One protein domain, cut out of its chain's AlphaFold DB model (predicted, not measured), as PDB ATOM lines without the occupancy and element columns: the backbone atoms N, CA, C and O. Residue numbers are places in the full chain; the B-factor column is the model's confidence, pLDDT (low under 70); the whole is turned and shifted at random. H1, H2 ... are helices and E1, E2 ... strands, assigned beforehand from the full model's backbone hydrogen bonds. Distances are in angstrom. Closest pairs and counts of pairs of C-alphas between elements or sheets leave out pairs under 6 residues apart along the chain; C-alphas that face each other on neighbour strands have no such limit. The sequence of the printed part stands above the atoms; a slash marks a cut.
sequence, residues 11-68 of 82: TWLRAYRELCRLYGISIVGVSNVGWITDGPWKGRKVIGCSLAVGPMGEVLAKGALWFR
ATOM      1  N   THR A  11     159.737 147.573 103.822       84.06
ATOM      2  CA  THR A  11     158.294 147.815 103.674       84.06
ATOM      3  C   THR A  11     157.842 149.047 104.460       84.06
ATOM      4  O   THR A  11     157.034 149.828 103.962       84.06
ATOM      5  N   TRP A  12     158.392 149.245 105.663       87.12
ATOM      6  CA  TRP A  12     158.110 150.414 106.502       87.12
ATOM      7  C   TRP A  12     158.651 151.686 105.856       87.12
ATOM      8  O   TRP A  12     157.928 152.669 105.735       87.12
ATOM      9  N   LEU A  13     159.895 151.644 105.372       87.94
ATOM     10  CA  LEU A  13     160.510 152.765 104.672       87.94
ATOM     11  C   LEU A  13     159.703 153.166 103.437       87.94
ATOM     12  O   LEU A  13     159.442 154.351 103.255       87.94
ATOM     13  N   ARG A  14     159.284 152.200 102.613       90.56
ATOM     14  CA  ARG A  14     158.495 152.476 101.408       90.56
ATOM     15  C   ARG A  14     157.164 153.147 101.741       90.56
ATOM     16  O   ARG A  14     156.816 154.129 101.098       90.56
ATOM     17  N   ALA A  15     156.450 152.646 102.750       90.12
ATOM     18  CA  ALA A  15     155.175 153.220 103.176       90.12
ATOM     19  C   ALA A  15     155.340 154.634 103.757       90.12
ATOM     20  O   ALA A  15     154.626 155.551 103.362       90.12
ATOM     21  N   TYR A  16     156.304 154.830 104.661       92.62
ATOM     22  CA  TYR A  16     156.527 156.131 105.297       92.62
ATOM     23  C   TYR A  16     157.021 157.172 104.303       92.62
ATOM     24  O   TYR A  16     156.524 158.289 104.306       92.62
ATOM     25  N   ARG A  17     157.937 156.799 103.406       93.44
ATOM     26  CA  ARG A  17     158.455 157.692 102.366       93.44
ATOM     27  C   ARG A  17     157.348 158.251 101.476       93.44
ATOM     28  O   ARG A  17     157.391 159.436 101.161       93.44
ATOM     29  N   GLU A  18     156.389 157.419 101.084       94.44
ATOM     30  CA  GLU A  18     155.268 157.858 100.251       94.44
ATOM     31  C   GLU A  18     154.401 158.882 100.990       94.44
ATOM     32  O   GLU A  18     154.170 159.979 100.489       94.44
ATOM     33  N   LEU A  19     154.004 158.576 102.227       93.56
ATOM     34  CA  LEU A  19     153.197 159.482 103.046       93.56
ATOM     35  C   LEU A  19     153.921 160.800 103.349       93.56
ATOM     36  O   LEU A  19     153.319 161.866 103.241       93.56
ATOM     37  N   CYS A  20     155.212 160.739 103.680       94.69
ATOM     38  CA  CYS A  20     156.034 161.922 103.900       94.69
ATOM     39  C   CYS A  20     156.021 162.835 102.671       94.69
ATOM     40  O   CYS A  20     155.711 164.012 102.801       94.69
ATOM     41  N   ARG A  21     156.264 162.288 101.472       92.56
ATOM     42  CA  ARG A  21     156.294 163.070 100.226       92.56
ATOM     43  C   ARG A  21     154.935 163.637  99.833       92.56
ATOM     44  O   ARG A  21     154.886 164.743  99.306       92.56
ATOM     45  N   LEU A  22     153.855 162.889 100.061       95.38
ATOM     46  CA  LEU A  22     152.500 163.328  99.716       95.38
ATOM     47  C   LEU A  22     152.018 164.474 100.610       95.38
ATOM     48  O   LEU A  22     151.355 165.385 100.123       95.38
ATOM     49  N   TYR A  23     152.348 164.432 101.902       95.25
ATOM     50  CA  TYR A  23     151.782 165.351 102.893       95.25
ATOM     51  C   TYR A  23     152.798 166.324 103.504       95.25
ATOM     52  O   TYR A  23     152.416 167.171 104.307       95.25
ATOM     53  N   GLY A  24     154.082 166.221 103.158       93.69
ATOM     54  CA  GLY A  24     155.145 167.051 103.728       93.69
ATOM     55  C   GLY A  24     155.349 166.842 105.232       93.69
ATOM     56  O   GLY A  24     155.776 167.764 105.924       93.69
ATOM     57  N   ILE A  25     155.022 165.655 105.756       95.00
ATOM     58  CA  ILE A  25     155.083 165.330 107.191       95.00
ATOM     59  C   ILE A  25     156.276 164.435 107.522       95.00
ATOM     60  O   ILE A  25     156.691 163.613 106.711       95.00
ATOM     61  N   SER A  26     156.783 164.530 108.748       94.94
ATOM     62  CA  SER A  26     157.777 163.588 109.279       94.94
ATOM     63  C   SER A  26     157.091 162.422 109.988       94.94
ATOM     64  O   SER A  26     156.157 162.631 110.762       94.94
ATOM     65  N   ILE A  27     157.571 161.195 109.772       94.94
ATOM     66  CA  ILE A  27     157.023 159.978 110.391       94.94
ATOM     67  C   ILE A  27     158.110 159.277 111.203       94.94
ATOM     68  O   ILE A  27     159.198 158.993 110.701       94.94
ATOM     69  N   VAL A  28     157.793 158.949 112.457       93.12
ATOM     70  CA  VAL A  28     158.651 158.154 113.342       93.12
ATOM     71  C   VAL A  28     157.930 156.858 113.698       93.12
ATOM     72  O   VAL A  28     156.965 156.855 114.457       93.12
ATOM     73  N   GLY A  29     158.402 155.742 113.146       89.00
ATOM     74  CA  GLY A  29     157.924 154.406 113.485       89.00
ATOM     75  C   GLY A  29     158.815 153.770 114.541       89.00
ATOM     76  O   GLY A  29     160.001 153.555 114.294       89.00
ATOM     77  N   VAL A  30     158.253 153.432 115.699       89.56
ATOM     78  CA  VAL A  30     158.963 152.726 116.776       89.56
ATOM     79  C   VAL A  30     158.478 151.287 116.886       89.56
ATOM     80  O   VAL A  30     157.297 151.003 116.706       89.56
ATOM     81  N   SER A  31     159.399 150.370 117.163       85.44
ATOM     82  CA  SER A  31     159.097 148.953 117.367       85.44
ATOM     83  C   SER A  31     159.918 148.405 118.529       85.44
ATOM     84  O   SER A  31     161.041 148.854 118.775       85.44
ATOM     85  N   ASN A  32     159.353 147.443 119.254       85.50
ATOM     86  CA  ASN A  32     160.016 146.771 120.362       85.50
ATOM     87  C   ASN A  32     161.110 145.804 119.875       85.50
ATOM     88  O   ASN A  32     161.151 145.376 118.722       85.50
ATOM     89  N   VAL A  33     162.021 145.453 120.779       84.25
ATOM     90  CA  VAL A  33     163.093 144.480 120.549       84.25
ATOM     91  C   VAL A  33     162.998 143.387 121.608       84.25
ATOM     92  O   VAL A  33     162.749 143.691 122.769       84.25
ATOM     93  N   GLY A  34     163.197 142.128 121.218       84.19
ATOM     94  CA  GLY A  34     163.228 140.991 122.143       84.19
ATOM     95  C   GLY A  34     162.127 139.965 121.902       84.19
ATOM     96  O   GLY A  34     161.379 140.032 120.922       84.19
ATOM     97  N   TRP A  35     162.068 138.980 122.791       86.31
ATOM     98  CA  TRP A  35     161.022 137.965 122.789       86.31
ATOM     99  C   TRP A  35     159.774 138.477 123.495       86.31
ATOM    100  O   TRP A  35     159.850 139.063 124.572       86.31
ATOM    101  N   ILE A  36     158.612 138.218 122.904       87.06
ATOM    102  CA  ILE A  36     157.338 138.430 123.587       87.06
ATOM    103  C   ILE A  36     157.137 137.254 124.546       87.06
ATOM    104  O   ILE A  36     157.003 136.109 124.110       87.06
ATOM    105  N   THR A  37     157.148 137.526 125.846       90.69
ATOM    106  CA  THR A  37     157.081 136.499 126.898       90.69
ATOM    107  C   THR A  37     155.654 136.096 127.264       90.69
ATOM    108  O   THR A  37     155.465 135.015 127.825       90.69
ATOM    109  N   ASP A  38     154.655 136.909 126.909       88.25
ATOM    110  CA  ASP A  38     153.260 136.672 127.277       88.25
ATOM    111  C   ASP A  38     152.241 137.216 126.253       88.25
ATOM    112  O   ASP A  38     152.575 138.002 125.364       88.25
ATOM    113  N   GLY A  39     150.988 136.776 126.370       91.75
ATOM    114  CA  GLY A  39     149.867 137.168 125.516       91.75
ATOM    115  C   GLY A  39     149.769 136.402 124.185       91.75
ATOM    116  O   GLY A  39     150.522 135.460 123.934       91.75
ATOM    117  N   PRO A  40     148.851 136.804 123.284       92.62
ATOM    118  CA  PRO A  40     148.563 136.076 122.036       92.62
ATOM    119  C   PRO A  40     149.753 135.958 121.072       92.62
ATOM    120  O   PRO A  40     149.756 135.128 120.167       92.62
ATOM    121  N   TRP A  41     150.764 136.807 121.258       86.50
ATOM    122  CA  TRP A  41     151.974 136.860 120.440       86.50
ATOM    123  C   TRP A  41     153.189 136.254 121.162       86.50
ATOM    124  O   TRP A  41     154.312 136.403 120.679       86.50
ATOM    125  N   LYS A  42     152.979 135.566 122.297       91.25
ATOM    126  CA  LYS A  42     154.019 134.870 123.066       91.25
ATOM    127  C   LYS A  42     154.870 133.968 122.171       91.25
ATOM    128  O   LYS A  42     154.364 133.269 121.298       91.25
ATOM    129  N   GLY A  43     156.181 134.000 122.391       86.19
ATOM    130  CA  GLY A  43     157.155 133.235 121.615       86.19
ATOM    131  C   GLY A  43     157.488 133.846 120.253       86.19
ATOM    132  O   GLY A  43     158.337 133.313 119.545       86.19
ATOM    133  N   ARG A  44     156.886 134.978 119.866       84.06
ATOM    134  CA  ARG A  44     157.333 135.722 118.683       84.06
ATOM    135  C   ARG A  44     158.497 136.633 119.035       84.06
ATOM    136  O   ARG A  44     158.526 137.277 120.084       84.06
ATOM    137  N   LYS A  45     159.451 136.703 118.111       81.69
ATOM    138  CA  LYS A  45     160.612 137.580 118.207       81.69
ATOM    139  C   LYS A  45     160.328 138.892 117.500       81.69
ATOM    140  O   LYS A  45     160.066 138.897 116.298       81.69
ATOM    141  N   VAL A  46     160.446 139.995 118.226       82.94
ATOM    142  CA  VAL A  46     160.403 141.329 117.636       82.94
ATOM    143  C   VAL A  46     161.816 141.865 117.509       82.94
ATOM    144  O   VAL A  46     162.653 141.735 118.403       82.94
ATOM    145  N   ILE A  47     162.110 142.409 116.336       77.69
ATOM    146  CA  ILE A  47     163.476 142.726 115.920       77.69
ATOM    147  C   ILE A  47     163.755 144.229 115.846       77.69
ATOM    148  O   ILE A  47     164.868 144.611 115.480       77.69
ATOM    149  N   GLY A  48     162.797 145.071 116.244       79.94
ATOM    150  CA  GLY A  48     162.921 146.526 116.234       79.94
ATOM    151  C   GLY A  48     162.979 147.090 114.820       79.94
ATOM    152  O   GLY A  48     162.076 146.854 114.021       79.94
ATOM    153  N   CYS A  49     164.069 147.808 114.518       80.25
ATOM    154  CA  CYS A  49     164.255 148.622 113.309       80.25
ATOM    155  C   CYS A  49     163.419 149.916 113.293       80.25
ATOM    156  O   CYS A  49     162.889 150.302 112.250       80.25
ATOM    157  N   SER A  50     163.325 150.597 114.444       84.75
ATOM    158  CA  SER A  50     162.706 151.925 114.531       84.75
ATOM    159  C   SER A  50     163.289 152.873 113.480       84.75
ATOM    160  O   SER A  50     164.492 152.844 113.211       84.75
ATOM    161  N   LEU A  51     162.447 153.694 112.866       90.12
ATOM    162  CA  LEU A  51     162.783 154.474 111.680       90.12
ATOM    163  C   LEU A  51     162.180 155.872 111.794       90.12
ATOM    164  O   LEU A  51     160.988 156.005 112.050       90.12
ATOM    165  N   ALA A  52     162.996 156.893 111.557       92.19
ATOM    166  CA  ALA A  52     162.549 158.268 111.390       92.19
ATOM    167  C   ALA A  52     162.737 158.680 109.928       92.19
ATOM    168  O   ALA A  52     163.834 158.541 109.377       92.19
ATOM    169  N   VAL A  53     161.667 159.175 109.314       94.81
ATOM    170  CA  VAL A  53     161.628 159.642 107.927       94.81
ATOM    171  C   VAL A  53     161.185 161.099 107.921       94.81
ATOM    172  O   VAL A  53     160.211 161.456 108.584       94.81
ATOM    173  N   GLY A  54     161.940 161.937 107.221       92.69
ATOM    174  CA  GLY A  54     161.670 163.361 107.091       92.69
ATOM    175  C   GLY A  54     160.663 163.670 105.982       92.69
ATOM    176  O   GLY A  54     160.243 162.767 105.250       92.69
ATOM    177  N   PRO A  55     160.258 164.940 105.846       92.44
ATOM    178  CA  PRO A  55     159.126 165.355 105.023       92.44
ATOM    179  C   PRO A  55     159.332 165.145 103.519       92.44
ATOM    180  O   PRO A  55     158.361 165.142 102.774       92.44
ATOM    181  N   MET A  56     160.564 164.925 103.048       90.75
ATOM    182  CA  MET A  56     160.847 164.617 101.640       90.75
ATOM    183  C   MET A  56     161.101 163.120 101.408       90.75
ATOM    184  O   MET A  56     161.428 162.689 100.295       90.75
ATOM    185  N   GLY A  57     160.901 162.295 102.441       87.25
ATOM    186  CA  GLY A  57     161.085 160.850 102.379       87.25
ATOM    187  C   GLY A  57     162.521 160.380 102.637       87.25
ATOM    188  O   GLY A  57     162.853 159.209 102.398       87.25
ATOM    189  N   GLU A  58     163.390 161.275 103.095       92.31
ATOM    190  CA  GLU A  58     164.745 160.991 103.546       92.31
ATOM    191  C   GLU A  58     164.743 160.265 104.894       92.31
ATOM    192  O   GLU A  58     163.907 160.513 105.758       92.31
ATOM    193  N   VAL A  59     165.691 159.350 105.096       91.56
ATOM    194  CA  VAL A  59     165.839 158.668 106.387       91.56
ATOM    195  C   VAL A  59     166.664 159.555 107.309       91.56
ATOM    196  O   VAL A  59     167.850 159.749 107.063       91.56
ATOM    197  N   LEU A  60     166.042 160.048 108.379       92.31
ATOM    198  CA  LEU A  60     166.695 160.886 109.386       92.31
ATOM    199  C   LEU A  60     167.469 160.041 110.403       92.31
ATOM    200  O   LEU A  60     168.569 160.398 110.810       92.31
ATOM    201  N   ALA A  61     166.903 158.902 110.809       89.00
ATOM    202  CA  ALA A  61     167.542 157.974 111.737       89.00
ATOM    203  C   ALA A  61     166.988 156.554 111.573       89.00
ATOM    204  O   ALA A  61     165.816 156.358 111.249       89.00
ATOM    205  N   LYS A  62     167.828 155.550 111.846       87.81
ATOM    206  CA  LYS A  62     167.443 154.135 111.847       87.81
ATOM    207  C   LYS A  62     168.043 153.424 113.056       87.81
ATOM    208  O   LYS A  62     169.258 153.398 113.230       87.81
ATOM    209  N   GLY A  63     167.181 152.831 113.875       81.94
ATOM    210  CA  GLY A  63     167.565 152.010 115.012       81.94
ATOM    211  C   GLY A  63     168.202 150.693 114.573       81.94
ATOM    212  O   GLY A  63     167.883 150.139 113.516       81.94
ATOM    213  N   ALA A  64     169.107 150.172 115.399       74.88
ATOM    214  CA  ALA A  64     169.702 148.865 115.166       74.88
ATOM    215  C   ALA A  64     168.639 147.756 115.228       74.88
ATOM    216  O   ALA A  64     167.680 147.818 115.996       74.88
ATOM    217  N   LEU A  65     168.841 146.707 114.433       73.69
ATOM    218  CA  LEU A  65     168.090 145.464 114.588       73.69
ATOM    219  C   LEU A  65     168.481 144.792 115.909       73.69
ATOM    220  O   LEU A  65     169.639 144.888 116.323       73.69
ATOM    221  N   TRP A  66     167.554 144.055 116.526       64.81
ATOM    222  CA  TRP A  66     167.770 143.344 117.798       64.81
ATOM    223  C   TRP A  66     169.106 142.576 117.846       64.81
ATOM    224  O   TRP A  66     169.841 142.676 118.821       64.81
ATOM    225  N   PHE A  67     169.494 141.887 116.764       65.50
ATOM    226  CA  PHE A  67     170.718 141.065 116.730       65.50
ATOM    227  C   PHE A  67     172.017 141.882 116.654       65.50
ATOM    228  O   PHE A  67     173.099 141.332 116.830       65.50
ATOM    229  N   ARG A  68     171.919 143.187 116.382       64.31
ATOM    230  CA  ARG A  68     173.033 144.147 116.371       64.31
ATOM    231  C   ARG A  68     173.054 145.048 117.603       64.31
ATOM    232  O   ARG A  68     174.009 145.801 117.775       64.31
TER     233      ARG A  68
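AT A GLANCE: This is residues 11 to 68 of the 82 residues of an uncharacterized protein of Candidatus Bathyarchaeota archaeon (UniProt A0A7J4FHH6). The model is a long, narrow ribbon of two small antiparallel sheets set end to end, with one helix, H1, covering one face of the sheet E1 E4 E5 and the other face bare. The chain passes from E1 to E2, turns, and comes back through E3 to E4; the hairpin E2 and E3 makes the far end, and E5 folds back beside E4. The printed part has 58 residues with one named helix and five named strands, in the order H1 E1 E2 E3 E4 E5, of mixed class. It is loose, with a radius of gyration of the C-alphas of 13.6 A, and elongated, spanning 38 by 24 by 14 A.

IN THESE COORDINATES: H1, residues 11 to 23, is 18.7 A long and begins at C-alpha 11 (158.294, 147.815, 103.674). E1, residues 27 to 29, measures 6.4 A; E2, residues 33 to 35, 7.2 A; E3, residues 45 to 47, 6.3 A; E4, residues 51 to 53, 6.5 A. E5, residues 59 to 62, measures 7.3 A and ends at C-alpha 62 (167.443, 154.135, 111.847).

HOW THE PARTS SIT: H1 is on the sheet E1 E4 E5 at a height over the sheet of 7.9 A. It lies over E4 and runs along the strands, at 20 degrees to E4 on the local plane; the closest C-alphas of H1 and E4, Arg 17 and Val 53, are 6.7 A apart. In H1 every O i to N i+4 pair is within hydrogen-bond range. E1 and E4 are antiparallel at 173 degrees, with N 29 and O 51 2.8 A apart. E4 and E5, a hairpin, are antiparallel at 175 degrees, with N 52 and O 61 2.9 A apart. In the hairpin E2 and E3, antiparallel at 169 degrees, N 34 and O 46 are 2.9 A apart. H1 is apart from E2 and E3.

THE WHOLE: The two C-alphas farthest apart, Asp 38 and Met 56, are 38.7 A from each other. The printed part has no cut and no long link. Its mean pLDDT is 87.4, with residues 66 to 68 under 70.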